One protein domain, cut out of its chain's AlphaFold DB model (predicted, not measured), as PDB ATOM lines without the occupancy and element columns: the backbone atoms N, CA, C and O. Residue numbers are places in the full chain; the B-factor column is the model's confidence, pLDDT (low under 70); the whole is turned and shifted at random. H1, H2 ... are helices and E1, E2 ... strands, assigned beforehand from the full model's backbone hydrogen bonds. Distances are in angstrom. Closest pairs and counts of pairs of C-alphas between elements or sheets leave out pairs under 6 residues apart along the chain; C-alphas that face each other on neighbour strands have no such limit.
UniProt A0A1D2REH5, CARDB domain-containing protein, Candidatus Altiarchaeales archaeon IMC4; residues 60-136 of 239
ATOM      1  N   ILE A  60     629.081 223.264 733.779       95.88
ATOM      2  CA  ILE A  60     629.386 222.091 732.946       95.88
ATOM      3  C   ILE A  60     628.145 221.582 732.204       95.88
ATOM      4  O   ILE A  60     628.208 221.264 731.014       95.88
ATOM      5  N   SER A  61     626.987 221.581 732.866       95.12
ATOM      6  CA  SER A  61     625.722 221.206 732.231       95.12
ATOM      7  C   SER A  61     625.327 222.143 731.088       95.12
ATOM      8  O   SER A  61     624.704 221.679 730.136       95.12
ATOM      9  N   LEU A  62     625.651 223.436 731.180       94.25
ATOM     10  CA  LEU A  62     625.320 224.439 730.162       94.25
ATOM     11  C   LEU A  62     626.350 224.508 729.024       94.25
ATOM     12  O   LEU A  62     625.980 224.875 727.912       94.25
ATOM     13  N   ALA A  63     627.615 224.170 729.285       94.50
ATOM     14  CA  ALA A  63     628.680 224.202 728.281       94.50
ATOM     15  C   ALA A  63     628.515 223.127 727.189       94.50
ATOM     16  O   ALA A  63     628.844 223.381 726.032       94.50
ATOM     17  N   GLY A  64     627.969 221.960 727.545       89.69
ATOM     18  CA  GLY A  64     627.742 220.838 726.626       89.69
ATOM     19  C   GLY A  64     628.723 219.676 726.808       89.69
ATOM     20  O   GLY A  64     629.620 219.736 727.649       89.69
ATOM     21  N   SER A  65     628.503 218.598 726.044       91.25
ATOM     22  CA  SER A  65     629.299 217.360 726.110       91.25
ATOM     23  C   SER A  65     630.772 217.619 725.780       91.25
ATOM     24  O   SER A  65     631.084 218.477 724.953       91.25
ATOM     25  N   GLY A  66     631.677 216.893 726.436       88.31
ATOM     26  CA  GLY A  66     633.122 217.017 726.236       88.31
ATOM     27  C   GLY A  66     633.793 218.102 727.085       88.31
ATOM     28  O   GLY A  66     635.018 218.130 727.175       88.31
ATOM     29  N   TYR A  67     633.026 218.979 727.740       93.50
ATOM     30  CA  TYR A  67     633.583 220.007 728.620       93.50
ATOM     31  C   TYR A  67     633.767 219.478 730.048       93.50
ATOM     32  O   TYR A  67     632.850 218.895 730.633       93.50
ATOM     33  N   TYR A  68     634.943 219.726 730.624       95.31
ATOM     34  CA  TYR A  68     635.250 219.459 732.026       95.31
ATOM     35  C   TYR A  68     635.898 220.675 732.680       95.31
ATOM     36  O   TYR A  68     636.409 221.581 732.014       95.31
ATOM     37  N   ARG A  69     635.881 220.696 734.012       96.06
ATOM     38  CA  ARG A  69     636.660 221.646 734.802       96.06
ATOM     39  C   ARG A  69     637.002 221.079 736.164       96.06
ATOM     40  O   ARG A  69     636.378 220.136 736.645       96.06
ATOM     41  N   HIS A  70     637.920 221.771 736.820       96.69
ATOM     42  CA  HIS A  70     638.346 221.468 738.175       96.69
ATOM     43  C   HIS A  70     637.796 222.486 739.176       96.69
ATOM     44  O   HIS A  70     637.655 223.673 738.853       96.69
ATOM     45  N   PHE A  71     637.500 222.034 740.392       97.00
ATOM     46  CA  PHE A  71     637.056 222.875 741.503       97.00
ATOM     47  C   PHE A  71     637.505 222.304 742.850       97.00
ATOM     48  O   PHE A  71     637.746 221.111 742.982       97.00
ATOM     49  N   SER A  72     637.599 223.156 743.865       97.12
ATOM     50  CA  SER A  72     638.040 222.757 745.205       97.12
ATOM     51  C   SER A  72     636.948 223.007 746.234       97.12
ATOM     52  O   SER A  72     636.135 223.926 746.094       97.12
ATOM     53  N   ILE A  73     636.948 222.184 747.276       96.69
ATOM     54  CA  ILE A  73     635.988 222.226 748.376       96.69
ATOM     55  C   ILE A  73     636.792 222.434 749.664       96.69
ATOM     56  O   ILE A  73     637.726 221.679 749.899       96.69
ATOM     57  N   PRO A  74     636.491 223.431 750.514       96.75
ATOM     58  CA  PRO A  74     637.216 223.624 751.771       96.75
ATOM     59  C   PRO A  74     637.177 222.388 752.679       96.75
ATOM     60  O   PRO A  74     636.160 221.706 752.733       96.75
ATOM     61  N   ALA A  75     638.232 222.134 753.456       95.88
ATOM     62  CA  ALA A  75     638.240 221.030 754.424       95.88
ATOM     63  C   ALA A  75     637.196 221.195 755.545       95.88
ATOM     64  O   ALA A  75     636.615 220.219 755.999       95.88
ATOM     65  N   ALA A  76     636.935 222.438 755.956       94.44
ATOM     66  CA  ALA A  76     635.984 222.779 757.008       94.44
ATOM     67  C   ALA A  76     635.269 224.102 756.689       94.44
ATOM     68  O   ALA A  76     635.787 224.935 755.937       94.44
ATOM     69  N   ILE A  77     634.097 224.306 757.291       93.12
ATOM     70  CA  ILE A  77     633.382 225.595 757.303       93.12
ATOM     71  C   ILE A  77     633.753 226.409 758.555       93.12
ATOM     72  O   ILE A  77     634.484 225.927 759.429       93.12
ATOM     73  N   HIS A  78     633.272 227.656 758.661       89.00
ATOM     74  CA  HIS A  78     633.573 228.547 759.787       89.00
ATOM     75  C   HIS A  78     633.519 227.845 761.148       89.00
ATOM     76  O   HIS A  78     632.553 227.143 761.459       89.00
ATOM     77  N   GLY A  79     634.538 228.101 761.972       80.50
ATOM     78  CA  GLY A  79     634.706 227.464 763.278       80.50
ATOM     79  C   GLY A  79     635.491 226.152 763.239       80.50
ATOM     80  O   GLY A  79     635.719 225.583 764.300       80.50
ATOM     81  N   GLY A  80     635.937 225.706 762.057       82.94
ATOM     82  CA  GLY A  80     636.619 224.420 761.901       82.94
ATOM     83  C   GLY A  80     635.657 223.239 761.997       82.94
ATOM     84  O   GLY A  80     636.073 222.155 762.379       82.94
ATOM     85  N   ASN A  81     634.373 223.470 761.708       87.75
ATOM     86  CA  ASN A  81     633.374 222.414 761.742       87.75
ATOM     87  C   ASN A  81     633.494 221.561 760.481       87.75
ATOM     88  O   ASN A  81     633.476 222.091 759.361       87.75
ATOM     89  N   ASP A  82     633.568 220.251 760.684       93.75
ATOM     90  CA  ASP A  82     633.450 219.279 759.611       93.75
ATOM     91  C   ASP A  82     632.032 219.314 759.033       93.75
ATOM     92  O   ASP A  82     631.053 219.696 759.686       93.75
ATOM     93  N   TYR A  83     631.921 218.936 757.768       96.38
ATOM     94  CA  TYR A  83     630.649 218.900 757.071       96.38
ATOM     95  C   TYR A  83     630.664 217.821 755.999       96.38
ATOM     96  O   TYR A  83     631.717 217.373 755.552       96.38
ATOM     97  N   ASN A  84     629.471 217.418 755.579       96.44
ATOM     98  CA  ASN A  84     629.281 216.465 754.501       96.44
ATOM     99  C   ASN A  84     628.501 217.110 753.355       96.44
ATOM    100  O   ASN A  84     627.533 217.834 753.594       96.44
ATOM    101  N   ILE A  85     628.904 216.811 752.122       97.06
ATOM    102  CA  ILE A  85     628.192 217.173 750.898       97.06
ATOM    103  C   ILE A  85     627.478 215.930 750.375       97.06
ATOM    104  O   ILE A  85     628.088 214.890 750.150       97.06
ATOM    105  N   THR A  86     626.177 216.045 750.137       96.38
ATOM    106  CA  THR A  86     625.376 215.019 749.463       96.38
ATOM    107  C   THR A  86     624.767 215.613 748.202       96.38
ATOM    108  O   THR A  86     624.150 216.677 748.252       96.38
ATOM    109  N   ILE A  87     624.926 214.930 747.071       95.81
ATOM    110  CA  ILE A  87     624.289 215.299 745.805       95.81
ATOM    111  C   ILE A  87     623.275 214.211 745.463       95.81
ATOM    112  O   ILE A  87     623.643 213.059 745.261       95.81
ATOM    113  N   ASP A  88     621.999 214.583 745.437       93.06
ATOM    114  CA  ASP A  88     620.870 213.679 745.215       93.06
ATOM    115  C   ASP A  88     619.900 214.298 744.201       93.06
ATOM    116  O   ASP A  88     619.211 215.294 744.469       93.06
ATOM    117  N   GLY A  89     619.889 213.740 742.989       92.31
ATOM    118  CA  GLY A  89     619.154 214.289 741.857       92.31
ATOM    119  C   GLY A  89     619.587 215.726 741.565       92.31
ATOM    120  O   GLY A  89     620.715 215.972 741.158       92.31
ATOM    121  N   ARG A  90     618.680 216.694 741.755       95.06
ATOM    122  CA  ARG A  90     618.988 218.130 741.585       95.06
ATOM    123  C   ARG A  90     619.485 218.799 742.857       95.06
ATOM    124  O   ARG A  90     619.866 219.961 742.808       95.06
ATOM    125  N   ARG A  91     619.390 218.145 744.009       96.69
ATOM    126  CA  ARG A  91     619.660 218.776 745.298       96.69
ATOM    127  C   ARG A  91     621.110 218.531 745.687       96.69
ATOM    128  O   ARG A  91     621.510 217.388 745.867       96.69
ATOM    129  N   VAL A  92     621.855 219.612 745.878       97.38
ATOM    130  CA  VAL A  92     623.144 219.595 746.573       97.38
ATOM    131  C   VAL A  92     622.881 220.056 747.997       97.38
ATOM    132  O   VAL A  92     622.379 221.160 748.208       97.38
ATOM    133  N   GLU A  93     623.170 219.207 748.972       97.69
ATOM    134  CA  GLU A  93     622.964 219.468 750.393       97.69
ATOM    135  C   GLU A  93     624.303 219.432 751.126       97.69
ATOM    136  O   GLU A  93     625.108 218.529 750.929       97.69
ATOM    137  N   ILE A  94     624.525 220.432 751.974       97.38
ATOM    138  CA  ILE A  94     625.610 220.485 752.942       97.38
ATOM    139  C   ILE A  94     625.006 220.327 754.326       97.38
ATOM    140  O   ILE A  94     624.113 221.088 754.698       97.38
ATOM    141  N   SER A  95     625.511 219.370 755.094       96.69
ATOM    142  CA  SER A  95     625.106 219.129 756.478       96.69
ATOM    143  C   SER A  95     626.310 219.180 757.408       96.69
ATOM    144  O   SER A  95     627.349 218.599 757.096       96.69
ATOM    145  N   TRP A  96     626.145 219.824 758.555       95.19
ATOM    146  CA  TRP A  96     627.101 219.868 759.660       95.19
ATOM    147  C   TRP A  96     626.349 219.624 760.977       95.19
ATOM    148  O   TRP A  96     625.119 219.528 760.984       95.19
ATOM    149  N   ASP A  97     627.060 219.549 762.100       90.56
ATOM    150  CA  ASP A  97     626.509 219.121 763.397       90.56
ATOM    151  C   ASP A  97     625.202 219.811 763.816       90.56
ATOM    152  O   ASP A  97     624.302 219.185 764.376       90.56
ATOM    153  N   THR A  98     625.090 221.116 763.564       89.69
ATOM    154  CA  THR A  98     623.984 221.943 764.065       89.69
ATOM    155  C   THR A  98     623.005 222.377 762.980       89.69
ATOM    156  O   THR A  98     622.014 223.045 763.287       89.69
ATOM    157  N   GLY A  99     623.240 222.020 761.716       93.62
ATOM    158  CA  GLY A  99     622.424 222.538 760.628       93.62
ATOM    159  C   GLY A  99     622.689 221.918 759.266       93.62
ATOM    160  O   GLY A  99     623.539 221.055 759.069       93.62
ATOM    161  N   ARG A 100     621.889 222.368 758.305       96.31
ATOM    162  CA  ARG A 100     622.009 221.979 756.905       96.31
ATOM    163  C   ARG A 100     621.608 223.126 755.999       96.31
ATOM    164  O   ARG A 100     620.774 223.959 756.363       96.31
ATOM    165  N   TRP A 101     622.164 223.132 754.800       97.38
ATOM    166  CA  TRP A 101     621.804 224.041 753.729       97.38
ATOM    167  C   TRP A 101     621.751 223.275 752.413       97.38
ATOM    168  O   TRP A 101     622.563 222.388 752.185       97.38
ATOM    169  N   SER A 102     620.816 223.620 751.533       97.44
ATOM    170  CA  SER A 102     620.703 222.971 750.228       97.44
ATOM    171  C   SER A 102     620.461 223.976 749.115       97.44
ATOM    172  O   SER A 102     619.694 224.925 749.292       97.44
ATOM    173  N   ALA A 103     621.038 223.706 747.952       97.44
ATOM    174  CA  ALA A 103     620.802 224.424 746.708       97.44
ATOM    175  C   ALA A 103     620.407 223.440 745.594       97.44
ATOM    176  O   ALA A 103     620.559 222.224 745.731       97.44
ATOM    177  N   GLN A 104     619.842 223.965 744.504       97.12
ATOM    178  CA  GLN A 104     619.388 223.156 743.372       97.12
ATOM    179  C   GLN A 104     620.272 223.371 742.144       97.12
ATOM    180  O   GLN A 104     620.472 224.507 741.714       97.12
ATOM    181  N   ALA A 105     620.742 222.274 741.561       96.56
ATOM    182  CA  ALA A 105     621.365 222.233 740.251       96.56
ATOM    183  C   ALA A 105     620.313 222.261 739.128       96.56
ATOM    184  O   ALA A 105     619.159 221.854 739.302       96.56
ATOM    185  N   VAL A 106     620.727 222.722 737.948       95.56
ATOM    186  CA  VAL A 106     619.880 222.807 736.744       95.56
ATOM    187  C   VAL A 106     619.526 221.431 736.177       95.56
ATOM    188  O   VAL A 106     618.489 221.274 735.532       95.56
ATOM    189  N   THR A 107     620.358 220.424 736.443       94.69
ATOM    190  CA  THR A 107     620.190 219.046 735.980       94.69
ATOM    191  C   THR A 107     620.105 218.081 737.158       94.69
ATOM    192  O   THR A 107     620.643 218.340 738.229       94.69
ATOM    193  N   SER A 108     619.382 216.975 736.963       95.31
ATOM    194  CA  SER A 108     619.320 215.846 737.904       95.31
ATOM    195  C   SER A 108     620.236 214.693 737.507       95.31
ATOM    196  O   SER A 108     620.298 213.698 738.217       95.31
ATOM    197  N   ASN A 109     620.867 214.786 736.337       95.69
ATOM    198  CA  ASN A 109     621.674 213.720 735.765       95.69
ATOM    199  C   ASN A 109     623.117 213.861 736.252       95.69
ATOM    200  O   ASN A 109     624.001 214.213 735.477       95.69
ATOM    201  N   ILE A 110     623.309 213.714 737.563       96.44
ATOM    202  CA  ILE A 110     624.597 213.886 738.232       96.44
ATOM    203  C   ILE A 110     624.983 212.557 738.871       96.44
ATOM    204  O   ILE A 110     624.214 212.003 739.655       96.44
ATOM    205  N   THR A 111     626.187 212.084 738.569       95.62
ATOM    206  CA  THR A 111     626.789 210.893 739.166       95.62
ATOM    207  C   THR A 111     628.060 211.310 739.888       95.62
ATOM    208  O   THR A 111     628.990 211.824 739.270       95.62
ATOM    209  N   VAL A 112     628.101 211.094 741.201       95.81
ATOM    210  CA  VAL A 112     629.276 211.382 742.032       95.81
ATOM    211  C   VAL A 112     629.998 210.077 742.328       95.81
ATOM    212  O   VAL A 112     629.416 209.191 742.951       95.81
ATOM    213  N   PHE A 113     631.253 209.965 741.896       95.81
ATOM    214  CA  PHE A 113     632.098 208.801 742.183       95.81
ATOM    215  C   PHE A 113     632.884 208.994 743.475       95.81
ATOM    216  O   PHE A 113     632.918 208.118 744.337       95.81
ATOM    217  N   CYS A 114     633.475 210.172 743.628       94.81
ATOM    218  CA  CYS A 114     634.218 210.562 744.812       94.81
ATOM    219  C   CYS A 114     634.256 212.088 744.926       94.81
ATOM    220  O   CYS A 114     633.983 212.807 743.964       94.81
ATOM    221  N   LEU A 115     634.562 212.571 746.130       95.56
ATOM    222  CA  LEU A 115     634.674 213.991 746.430       95.56
ATOM    223  C   LEU A 115     635.713 214.188 747.535       95.56
ATOM    224  O   LEU A 115     635.543 213.673 748.639       95.56
ATOM    225  N   ASP A 116     636.764 214.941 747.233       96.88
ATOM    226  CA  ASP A 116     637.829 215.267 748.173       96.88
ATOM    227  C   ASP A 116     637.650 216.680 748.737       96.88
ATOM    228  O   ASP A 116     637.335 217.640 748.025       96.88
ATOM    229  N   TYR A 117     637.899 216.800 750.037       96.00
ATOM    230  CA  TYR A 117     637.876 218.057 750.778       96.00
ATOM    231  C   TYR A 117     639.306 218.576 750.959       96.00
ATOM    232  O   TYR A 117     640.238 217.790 751.084       96.00
ATOM    233  N   GLY A 118     639.484 219.892 750.990       96.00
ATOM    234  CA  GLY A 118     640.784 220.570 750.976       96.00
ATOM    235  C   GLY A 118     640.895 221.524 749.788       96.00
ATOM    236  O   GLY A 118     640.519 221.192 748.665       96.00
ATOM    237  N   LEU A 119     641.412 222.734 750.020       94.12
ATOM    238  CA  LEU A 119     641.588 223.731 748.950       94.12
ATOM    239  C   LEU A 119     642.747 223.383 748.005       94.12
ATOM    240  O   LEU A 119     642.832 223.905 746.899       94.12
ATOM    241  N   GLU A 120     643.631 222.504 748.457       94.69
ATOM    242  CA  GLU A 120     644.714 221.882 747.708       94.69
ATOM    243  C   GLU A 120     644.236 220.736 746.807       94.69
ATOM    244  O   GLU A 120     644.913 220.395 745.837       94.69
ATOM    245  N   ASN A 121     643.067 220.162 747.105       96.75
ATOM    246  CA  ASN A 121     642.487 219.076 746.330       96.75
ATOM    247  C   ASN A 121     641.626 219.646 745.202       96.75
ATOM    248  O   ASN A 121     640.844 220.586 745.387       96.75
ATOM    249  N   ARG A 122     641.785 219.085 744.004       96.50
ATOM    250  CA  ARG A 122     641.021 219.464 742.817       96.50
ATOM    251  C   ARG A 122     640.060 218.327 742.505       96.50
ATOM    252  O   ARG A 122     640.484 217.238 742.168       96.50
ATOM    253  N   ASN A 123     638.771 218.575 742.643       97.19
ATOM    254  CA  ASN A 123     637.727 217.688 742.150       97.19
ATOM    255  C   ASN A 123     637.448 218.021 740.690       97.19
ATOM    256  O   ASN A 123     637.547 219.186 740.289       97.19
ATOM    257  N   THR A 124     637.044 217.026 739.919       96.81
ATOM    258  CA  THR A 124     636.731 217.183 738.499       96.81
ATOM    259  C   THR A 124     635.236 217.072 738.290       96.81
ATOM    260  O   THR A 124     634.560 216.264 738.920       96.81
ATOM    261  N   VAL A 125     634.696 217.900 737.404       96.50
ATOM    262  CA  VAL A 125     633.326 217.764 736.917       96.50
ATOM    263  C   VAL A 125     633.341 217.761 735.393       96.50
ATOM    264  O   VAL A 125     633.925 218.653 734.778       96.50
ATOM    265  N   PHE A 126     632.715 216.754 734.789       95.62
ATOM    266  CA  PHE A 126     632.751 216.485 733.350       95.62
ATOM    267  C   PHE A 126     631.346 216.227 732.799       95.62
ATOM    268  O   PHE A 126     630.522 215.595 733.457       95.62
ATOM    269  N   ASN A 127     631.062 216.727 731.595       94.81
ATOM    270  CA  ASN A 127     629.824 216.443 730.875       94.81
ATOM    271  C   ASN A 127     630.047 215.338 729.842       94.81
ATOM    272  O   ASN A 127     630.650 215.574 728.793       94.81
ATOM    273  N   ARG A 128     629.491 214.157 730.110       91.81
ATOM    274  CA  ARG A 128     629.452 213.040 729.171       91.81
ATOM    275  C   ARG A 128     628.038 212.889 728.629       91.81
ATOM    276  O   ARG A 128     627.172 212.311 729.282       91.81
ATOM    277  N   ASP A 129     627.798 213.440 727.446       89.75
ATOM    278  CA  ASP A 129     626.536 213.304 726.707       89.75
ATOM    279  C   ASP A 129     625.292 213.698 727.526       89.75
ATOM    280  O   ASP A 129     624.224 213.092 727.433       89.75
ATOM    281  N   GLY A 130     625.429 214.738 728.355       91.50
ATOM    282  CA  GLY A 130     624.373 215.246 729.231       91.50
ATOM    283  C   GLY A 130     624.316 214.596 730.617       91.50
ATOM    284  O   GLY A 130     623.462 214.983 731.423       91.50
ATOM    285  N   VAL A 131     625.193 213.635 730.914       93.81
ATOM    286  CA  VAL A 131     625.444 213.117 732.268       93.81
ATOM    287  C   VAL A 131     626.607 213.895 732.876       93.81
ATOM    288  O   VAL A 131     627.687 213.966 732.294       93.81
ATOM    289  N   ILE A 132     626.400 214.479 734.053       95.75
ATOM    290  CA  ILE A 132     627.444 215.174 734.803       95.75
ATOM    291  C   ILE A 132     628.140 214.169 735.707       95.75
ATOM    292  O   ILE A 132     627.528 213.639 736.633       95.75
ATOM    293  N   LEU A 133     629.413 213.917 735.447       95.62
ATOM    294  CA  LEU A 133     630.246 213.049 736.265       95.62
ATOM    295  C   LEU A 133     631.092 213.912 737.199       95.62
ATOM    296  O   LEU A 133     631.666 214.909 736.760       95.62
ATOM    297  N   VAL A 134     631.140 213.552 738.480       96.25
ATOM    298  CA  VAL A 134     631.974 214.215 739.489       96.25
ATOM    299  C   VAL A 134     633.014 213.225 740.005       96.25
ATOM    300  O   VAL A 134     632.654 212.179 740.557       96.25
ATOM    301  N   GLY A 135     634.281 213.579 739.812       96.50
ATOM    302  CA  GLY A 135     635.467 212.854 740.256       96.50
ATOM    303  C   GLY A 135     636.264 213.639 741.299       96.50
ATOM    304  O   GLY A 135     636.010 214.821 741.551       96.50
ATOM    305  N   CYS A 136     637.240 212.976 741.903       96.25
ATOM    306  CA  CYS A 136     638.054 213.492 742.999       96.25
ATOM    307  C   CYS A 136     639.484 213.817 742.540       96.25
ATOM    308  O   CYS A 136     639.758 213.937 741.346       96.25
TER     309      CYS A 136
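This is residues 60 to 136 of the 239 residues of the protein "CARDB domain-containing protein" of Candidatus Altiarchaeales archaeon IMC4 (UniProt A0A1D2REH5). Two small sheets stand as the two walls of an open trough: a curled wall of E1, E6, E7 and E5, and a three-strand meander, E2, E3 and E4, each strand the antiparallel neighbour of the one before. The walls come near each other at E5 and E2, the short helix H1 sits over the curled sheet, and the loop at Gly 79 and the turn at Asp 129 mark the ends of the long axis. The printed part has 77 residues, mostly strand, with one named helix and seven named strands in the order H1 E1 E2 E3 E4 E5 E6 E7. The sheet E1 E6 E7 E5 is mixed, and E2 E3 E4 is antiparallel. The whole is compact but elongated, with a radius of gyration of the C-alphas of 13.1 A and spans of 39 by 25 by 18 A.

Find C-alpha 60 at (629.386, 222.091, 732.946), where H1 begins, residues 60 to 63. Next come E1, residues 68 to 73, 16.6 A long, and E2, residues 83 to 88, 16.2 A. E3, residues 91 to 96, measures 16.2 A, and E4, residues 99 to 104, 17.5 A. E5 is short, residues 110 to 112, 6.5 A. E6, residues 118 to 128, is the longest strand by residues, 25.7 A, and bends by 69 degrees at residue 121. E7, residues 131 to 135, 12.8 A, ends at C-alpha 135 at (635.467, 212.854, 740.256).

Begin with the sheet E1 E6 E7 E5, only just strongly twisted, its C-alphas up to 4.1 A off the best plane. E1 and E6 are antiparallel at 149 degrees; look for N 71 and O 123, 2.9 A apart, within hydrogen-bond range. E6 and E7 form an antiparallel hairpin at 156 degrees, with N 126 and O 133 at 2.9 A. E7 and E5 are parallel at 20 degrees, with N 111 and O 132 at 2.8 A. H1 is on this sheet at a height of 7.9 A, only just over E6, with 3 of its C-alphas falling on that strand; its closest C-alphas to E6 are Ile 60 and Asn 127, 6.0 A. H1 is too short for an O i to N i+4 pair; its one O i to N i+3 pair is within range. In the other sheet, the hairpins E2 and E3, and E3 and E4, show N 86 and O 93 at 2.8 A and N 94 and O 101 at 2.8 A. Between the sheets, the closest C-alphas of E2 and E5 are Ile 87 and Val 112, 7.4 A, while E1 and E3, for instance, are apart.

The C-alphas of Gly 79 and Asp 129, the two farthest apart, are 40.1 A apart. The printed part has no cut. The link from E1 to E2 is short, and the other links are tight. Mean pLDDT of the printed part is 94.7, and no printed residue is under 70.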